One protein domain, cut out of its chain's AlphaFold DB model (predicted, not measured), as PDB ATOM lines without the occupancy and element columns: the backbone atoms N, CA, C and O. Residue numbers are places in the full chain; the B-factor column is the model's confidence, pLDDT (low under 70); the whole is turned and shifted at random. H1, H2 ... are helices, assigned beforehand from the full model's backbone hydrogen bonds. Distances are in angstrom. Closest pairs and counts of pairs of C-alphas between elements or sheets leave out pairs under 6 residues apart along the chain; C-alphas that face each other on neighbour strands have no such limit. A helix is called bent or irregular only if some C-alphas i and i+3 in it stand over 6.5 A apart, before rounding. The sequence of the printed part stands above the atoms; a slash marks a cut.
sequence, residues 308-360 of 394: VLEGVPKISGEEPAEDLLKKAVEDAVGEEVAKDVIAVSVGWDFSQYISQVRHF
ATOM      1  N   VAL A 308     130.551 193.187 195.900       93.19
ATOM      2  CA  VAL A 308     130.342 193.178 194.448       93.19
ATOM      3  C   VAL A 308     131.467 192.375 193.809       93.19
ATOM      4  O   VAL A 308     132.640 192.731 193.922       93.19
ATOM      5  N   LEU A 309     131.105 191.275 193.151       92.38
ATOM      6  CA  LEU A 309     132.039 190.421 192.423       92.38
ATOM      7  C   LEU A 309     132.034 190.806 190.943       92.38
ATOM      8  O   LEU A 309     131.031 190.634 190.251       92.38
ATOM      9  N   GLU A 310     133.164 191.309 190.455       92.75
ATOM     10  CA  GLU A 310     133.365 191.657 189.047       92.75
ATOM     11  C   GLU A 310     134.263 190.627 188.340       92.75
ATOM     12  O   GLU A 310     135.047 189.920 188.972       92.75
ATOM     13  N   GLY A 311     134.158 190.529 187.009       89.56
ATOM     14  CA  GLY A 311     135.000 189.626 186.206       89.56
ATOM     15  C   GLY A 311     134.589 188.148 186.230       89.56
ATOM     16  O   GLY A 311     135.354 187.286 185.799       89.56
ATOM     17  N   VAL A 312     133.383 187.848 186.709       89.81
ATOM     18  CA  VAL A 312     132.798 186.500 186.707       89.81
ATOM     19  C   VAL A 312     132.597 186.014 185.255       89.81
ATOM     20  O   VAL A 312     132.184 186.810 184.404       89.81
ATOM     21  N   PRO A 313     132.891 184.738 184.921       89.31
ATOM     22  CA  PRO A 313     132.673 184.210 183.574       89.31
ATOM     23  C   PRO A 313     131.203 184.325 183.163       89.31
ATOM     24  O   PRO A 313     130.303 184.280 183.996       89.31
ATOM     25  N   LYS A 314     130.947 184.454 181.856       85.00
ATOM     26  CA  LYS A 314     129.577 184.489 181.331       85.00
ATOM     27  C   LYS A 314     128.913 183.131 181.558       85.00
ATOM     28  O   LYS A 314     129.369 182.133 181.006       85.00
ATOM     29  N   ILE A 315     127.845 183.115 182.348       86.81
ATOM     30  CA  ILE A 315     127.043 181.922 182.643       86.81
ATOM     31  C   ILE A 315     125.752 181.994 181.823       86.81
ATOM     32  O   ILE A 315     125.168 183.067 181.664       86.81
ATOM     33  N   SER A 316     125.321 180.859 181.273       82.31
ATOM     34  CA  SER A 316     124.034 180.758 180.579       82.31
ATOM     35  C   SER A 316     122.875 180.890 181.569       82.31
ATOM     36  O   SER A 316     122.917 180.318 182.656       82.31
ATOM     37  N   GLY A 317     121.801 181.583 181.181       79.62
ATOM     38  CA  GLY A 317     120.601 181.734 182.015       79.62
ATOM     39  C   GLY A 317     119.790 180.447 182.226       79.62
ATOM     40  O   GLY A 317     118.806 180.462 182.962       79.62
ATOM     41  N   GLU A 318     120.164 179.340 181.576       83.88
ATOM     42  CA  GLU A 318     119.519 178.030 181.755       83.88
ATOM     43  C   GLU A 318     119.985 177.300 183.021       83.88
ATOM     44  O   GLU A 318     119.264 176.457 183.561       83.88
ATOM     45  N   GLU A 319     121.181 177.631 183.502       87.19
ATOM     46  CA  GLU A 319     121.757 177.054 184.708       87.19
ATOM     47  C   GLU A 319     121.355 177.875 185.943       87.19
ATOM     48  O   GLU A 319     121.118 179.082 185.838       87.19
ATOM     49  N   PRO A 320     121.271 177.258 187.137       90.75
ATOM     50  CA  PRO A 320     121.020 177.980 188.379       90.75
ATOM     51  C   PRO A 320     122.264 178.796 188.767       90.75
ATOM     52  O   PRO A 320     123.052 178.399 189.624       90.75
ATOM     53  N   ALA A 321     122.455 179.934 188.092       91.06
ATOM     54  CA  ALA A 321     123.648 180.769 188.201       91.06
ATOM     55  C   ALA A 321     123.907 181.237 189.642       91.06
ATOM     56  O   ALA A 321     125.052 181.238 190.078       91.06
ATOM     57  N   GLU A 322     122.858 181.563 190.403       92.50
ATOM     58  CA  GLU A 322     122.973 181.953 191.816       92.50
ATOM     59  C   GLU A 322     123.536 180.823 192.687       92.50
ATOM     60  O   GLU A 322     124.452 181.064 193.467       92.50
ATOM     61  N   ASP A 323     123.065 179.584 192.515       94.25
ATOM     62  CA  ASP A 323     123.540 178.432 193.294       94.25
ATOM     63  C   ASP A 323     124.975 178.045 192.922       94.25
ATOM     64  O   ASP A 323     125.776 177.693 193.789       94.25
ATOM     65  N   LEU A 324     125.305 178.098 191.627       94.19
ATOM     66  CA  LEU A 324     126.655 177.818 191.134       94.19
ATOM     67  C   LEU A 324     127.654 178.856 191.643       94.19
ATOM     68  O   LEU A 324     128.723 178.487 192.126       94.19
ATOM     69  N   LEU A 325     127.298 180.141 191.572       94.12
ATOM     70  CA  LEU A 325     128.145 181.220 192.067       94.12
ATOM     71  C   LEU A 325     128.244 181.212 193.584       94.12
ATOM     72  O   LEU A 325     129.337 181.401 194.103       94.12
ATOM     73  N   LYS A 326     127.149 180.936 194.298       94.88
ATOM     74  CA  LYS A 326     127.178 180.786 195.752       94.88
ATOM     75  C   LYS A 326     128.154 179.693 196.174       94.88
ATOM     76  O   LYS A 326     129.030 179.976 196.980       94.88
ATOM     77  N   LYS A 327     128.079 178.503 195.567       94.75
ATOM     78  CA  LYS A 327     129.036 177.417 195.837       94.75
ATOM     79  C   LYS A 327     130.469 177.810 195.500       94.75
ATOM     80  O   LYS A 327     131.359 177.593 196.306       94.75
ATOM     81  N   ALA A 328     130.690 178.429 194.342       94.12
ATOM     82  CA  ALA A 328     132.025 178.871 193.949       94.12
ATOM     83  C   ALA A 328     132.611 179.910 194.922       94.12
ATOM     84  O   ALA A 328     133.811 179.895 195.185       94.12
ATOM     85  N   VAL A 329     131.775 180.803 195.466       94.75
ATOM     86  CA  VAL A 329     132.177 181.778 196.488       94.75
ATOM     87  C   VAL A 329     132.457 181.081 197.817       94.75
ATOM     88  O   VAL A 329     133.515 181.326 198.387       94.75
ATOM     89  N   GLU A 330     131.572 180.192 198.280       95.19
ATOM     90  CA  GLU A 330     131.751 179.382 199.498       95.19
ATOM     91  C   GLU A 330     133.054 178.562 199.451       95.19
ATOM     92  O   GLU A 330     133.837 178.589 200.403       95.19
ATOM     93  N   ASP A 331     133.337 177.916 198.316       95.00
ATOM     94  CA  ASP A 331     134.560 177.140 198.089       95.00
ATOM     95  C   ASP A 331     135.821 178.027 198.100       95.00
ATOM     96  O   ASP A 331     136.887 177.597 198.545       95.00
ATOM     97  N   ALA A 332     135.720 179.276 197.625       93.75
ATOM     98  CA  ALA A 332     136.848 180.200 197.526       93.75
ATOM     99  C   ALA A 332     137.190 180.913 198.847       93.75
ATOM    100  O   ALA A 332     138.362 181.204 199.090       93.75
ATOM    101  N   VAL A 333     136.197 181.210 199.693       92.56
ATOM    102  CA  VAL A 333     136.401 181.926 200.971       92.56
ATOM    103  C   VAL A 333     136.798 181.003 202.130       92.56
ATOM    104  O   VAL A 333     137.277 181.485 203.158       92.56
ATOM    105  N   GLY A 334     136.654 179.685 201.956       92.75
ATOM    106  CA  GLY A 334     136.993 178.660 202.947       92.75
ATOM    107  C   GLY A 334     135.852 178.338 203.922       92.75
ATOM    108  O   GLY A 334     134.934 179.129 204.121       92.75
ATOM    109  N   GLU A 335     135.918 177.163 204.563       91.12
ATOM    110  CA  GLU A 335     134.805 176.583 205.343       91.12
ATOM    111  C   GLU A 335     134.311 177.437 206.526       91.12
ATOM    112  O   GLU A 335     133.151 177.312 206.928       91.12
ATOM    113  N   GLU A 336     135.165 178.284 207.111       90.69
ATOM    114  CA  GLU A 336     134.765 179.139 208.235       90.69
ATOM    115  C   GLU A 336     133.898 180.318 207.781       90.69
ATOM    116  O   GLU A 336     132.856 180.558 208.384       90.69
ATOM    117  N   VAL A 337     134.274 180.989 206.686       88.94
ATOM    118  CA  VAL A 337     133.561 182.163 206.146       88.94
ATOM    119  C   VAL A 337     132.397 181.749 205.240       88.94
ATOM    120  O   VAL A 337     131.419 182.480 205.114       88.94
ATOM    121  N   ALA A 338     132.446 180.549 204.652       90.19
ATOM    122  CA  ALA A 338     131.374 180.013 203.812       90.19
ATOM    123  C   ALA A 338     130.011 179.994 204.528       90.19
ATOM    124  O   ALA A 338     128.978 180.222 203.905       90.19
ATOM    125  N   LYS A 339     129.999 179.784 205.851       88.81
ATOM    126  CA  LYS A 339     128.772 179.782 206.667       88.81
ATOM    127  C   LYS A 339     128.113 181.158 206.775       88.81
ATOM    128  O   LYS A 339     126.903 181.222 206.992       88.81
ATOM    129  N   ASP A 340     128.889 182.223 206.601       89.81
ATOM    130  CA  ASP A 340     128.413 183.605 206.664       89.81
ATOM    131  C   ASP A 340     127.905 184.103 205.299       89.81
ATOM    132  O   ASP A 340     127.293 185.170 205.205       89.81
ATOM    133  N   VAL A 341     128.087 183.321 204.227       91.56
ATOM    134  CA  VAL A 341     127.547 183.628 202.897       91.56
ATOM    135  C   VAL A 341     126.044 183.332 202.866       91.56
ATOM    136  O   VAL A 341     125.584 182.224 202.579       91.56
ATOM    137  N   ILE A 342     125.242 184.361 203.139       92.81
ATOM    138  CA  ILE A 342     123.778 184.240 203.169       92.81
ATOM    139  C   ILE A 342     123.229 183.953 201.763       92.81
ATOM    140  O   ILE A 342     122.512 182.968 201.555       92.81
ATOM    141  N   ALA A 343     123.575 184.785 200.779       93.00
ATOM    142  CA  ALA A 343     123.045 184.706 199.420       93.00
ATOM    143  C   ALA A 343     123.995 185.339 198.393       93.00
ATOM    144  O   ALA A 343     124.822 186.181 198.734       93.00
ATOM    145  N   VAL A 344     123.819 184.960 197.127       93.69
ATOM    146  CA  VAL A 344     124.445 185.607 195.968       93.69
ATOM    147  C   VAL A 344     123.331 186.025 195.018       93.69
ATOM    148  O   VAL A 344     122.439 185.232 194.734       93.69
ATOM    149  N   SER A 345     123.383 187.266 194.536       92.44
ATOM    150  CA  SER A 345     122.457 187.787 193.528       92.44
ATOM    151  C   SER A 345     123.218 188.056 192.239       92.44
ATOM    152  O   SER A 345     124.301 188.641 192.266       92.44
ATOM    153  N   VAL A 346     122.639 187.671 191.101       91.38
ATOM    154  CA  VAL A 346     123.255 187.887 189.784       91.38
ATOM    155  C   VAL A 346     122.775 189.203 189.177       91.38
ATOM    156  O   VAL A 346     121.576 189.450 189.051       91.38
ATOM    157  N   GLY A 347     123.721 190.049 188.769       88.06
ATOM    158  CA  GLY A 347     123.442 191.216 187.938       88.06
ATOM    159  C   GLY A 347     123.220 190.795 186.487       88.06
ATOM    160  O   GLY A 347     124.179 190.509 185.774       88.06
ATOM    161  N   TRP A 348     121.965 190.742 186.044       86.81
ATOM    162  CA  TRP A 348     121.626 190.400 184.662       86.81
ATOM    163  C   TRP A 348     121.783 191.618 183.744       86.81
ATOM    164  O   TRP A 348     121.138 192.644 183.957       86.81
ATOM    165  N   ASP A 349     122.587 191.502 182.684       84.75
ATOM    166  CA  ASP A 349     122.597 192.489 181.600       84.75
ATOM    167  C   ASP A 349     121.449 192.198 180.629       84.75
ATOM    168  O   ASP A 349     121.549 191.371 179.724       84.75
ATOM    169  N   PHE A 350     120.330 192.886 180.834       87.31
ATOM    170  CA  PHE A 350     119.178 192.858 179.936       87.31
ATOM    171  C   PHE A 350     119.028 194.171 179.157       87.31
ATOM    172  O   PHE A 350     117.924 194.494 178.722       87.31
ATOM    173  N   SER A 351     120.110 194.934 178.953       90.88
ATOM    174  CA  SER A 351     120.085 196.240 178.271       90.88
ATOM    175  C   SER A 351     119.358 196.209 176.917       90.88
ATOM    176  O   SER A 351     118.547 197.088 176.627       90.88
ATOM    177  N   GLN A 352     119.560 195.150 176.127       92.25
ATOM    178  CA  GLN A 352     118.902 194.946 174.829       92.25
ATOM    179  C   GLN A 352     117.420 194.538 174.935       92.25
ATOM    180  O   GLN A 352     116.661 194.700 173.980       92.25
ATOM    181  N   TYR A 353     116.992 194.040 176.096       91.19
ATOM    182  CA  TYR A 353     115.659 193.484 176.341       91.19
ATOM    183  C   TYR A 353     114.847 194.286 177.366       91.19
ATOM    184  O   TYR A 353     113.770 193.842 177.763       91.19
ATOM    185  N   ILE A 354     115.304 195.483 177.763       92.25
ATOM    186  CA  ILE A 354     114.645 196.345 178.765       92.25
ATOM    187  C   ILE A 354     113.144 196.495 178.500       92.25
ATOM    188  O   ILE A 354     112.345 196.373 179.426       92.25
ATOM    189  N   SER A 355     112.746 196.733 177.247       90.62
ATOM    190  CA  SER A 355     111.338 196.930 176.886       90.62
ATOM    191  C   SER A 355     110.490 195.681 177.129       90.62
ATOM    192  O   SER A 355     109.360 195.786 177.593       90.62
ATOM    193  N   GLN A 356     111.041 194.500 176.843       92.75
ATOM    194  CA  GLN A 356     110.343 193.227 177.022       92.75
ATOM    195  C   GLN A 356     110.267 192.858 178.504       92.75
ATOM    196  O   GLN A 356     109.193 192.528 178.997       92.75
ATOM    197  N   VAL A 357     111.379 192.987 179.235       88.75
ATOM    198  CA  VAL A 357     111.431 192.716 180.679       88.75
ATOM    199  C   VAL A 357     110.461 193.626 181.435       88.75
ATOM    200  O   VAL A 357     109.692 193.136 182.254       88.75
ATOM    201  N   ARG A 358     110.422 194.929 181.117       87.31
ATOM    202  CA  ARG A 358     109.445 195.857 181.712       87.31
ATOM    203  C   ARG A 358     108.006 195.461 181.407       87.31
ATOM    204  O   ARG A 358     107.208 195.410 182.329       87.31
ATOM    205  N   HIS A 359     107.699 195.117 180.154       88.69
ATOM    206  CA  HIS A 359     106.362 194.653 179.784       88.69
ATOM    207  C   HIS A 359     105.926 193.441 180.622       88.69
ATOM    208  O   HIS A 359     104.804 193.414 181.119       88.69
ATOM    209  N   PHE A 360     106.806 192.455 180.818       88.31
ATOM    210  CA  PHE A 360     106.489 191.285 181.639       88.31
ATOM    211  C   PHE A 360     106.344 191.613 183.125       88.31
ATOM    212  O   PHE A 360     105.435 191.091 183.762       88.31
TER     213      PHE A 360
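AT A GLANCE: This is residues 308 to 360 of the 394 residues of the protein "Hypothetical protein" of Symbiodinium natans (UniProt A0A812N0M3). A body built on one long helix, H1, has the very short helix H2 at a corner at its end; from there the chain folds back in an extended link past H1 and leads out to a third helix, H3, which sticks out as an arm with residues 349 to 360. A leading stretch with no named element, residues 308 to 320, makes a loop beside H1 before entering it. The printed part has 53 residues, with three named helices in the order H1, H2, H3 and no named strand; the class is all helix, with 27 of the 53 residues in named helices. The whole is loose, with a radius of gyration of the C-alphas of 13.8 A, and spans 43 by 20 by 20 A, the free arm adding to a body that spans 30 by 18 by 14 A.

HOW THE PARTS SIT: H1, residues 321 to 333, is the longest helix, and it touches H2, residues 335 to 338, only at the corner by their link. H1 touches H2 with residues 329 to 331 alone, with 4 pairs of C-alphas within 8 A; the closest C-alphas of the two helices are those of Glu 330 and Ala 338, 4.4 A apart. The centres of H1 and H2 are 11.6 A apart. H3, residues 351 to 360, touches no helix: it is apart from H1 and apart from H2. In H1 every O i to N i+4 pair is within hydrogen-bond range, and in H3 4 of 6 are; H2, with 4 residues, is too short for such a pair.

IN THESE COORDINATES: H1 runs from C-alpha 321 at (123.648, 180.769, 188.201) to C-alpha 333 at (136.401, 181.926, 200.971), 18.1 A from first to last C-alpha. H2 runs from Glu 335 to Ala 338, 5.1 A from first to last C-alpha. H3 runs from Ser 351 to Phe 360, whose C-alpha is at (106.489, 191.285, 181.639), and measures 14.9 A. H3 is irregular: C-alphas 352 and 355 are 8.1 A apart, against about 5 A in a regular helix.

THE WHOLE: The C-alphas farthest apart in the domain are those of Glu 336 and His 359, at 43.1 A. The first and last printed C-alphas, of Val 308 and Phe 360, are 27.1 A apart. The link from H1 to H2 is tight, with 1 residue, and the link from H2 to H3 is long, with 12. The printed part has no cut. The mean pLDDT of the printed part is 90.6, and no printed residue is under 70.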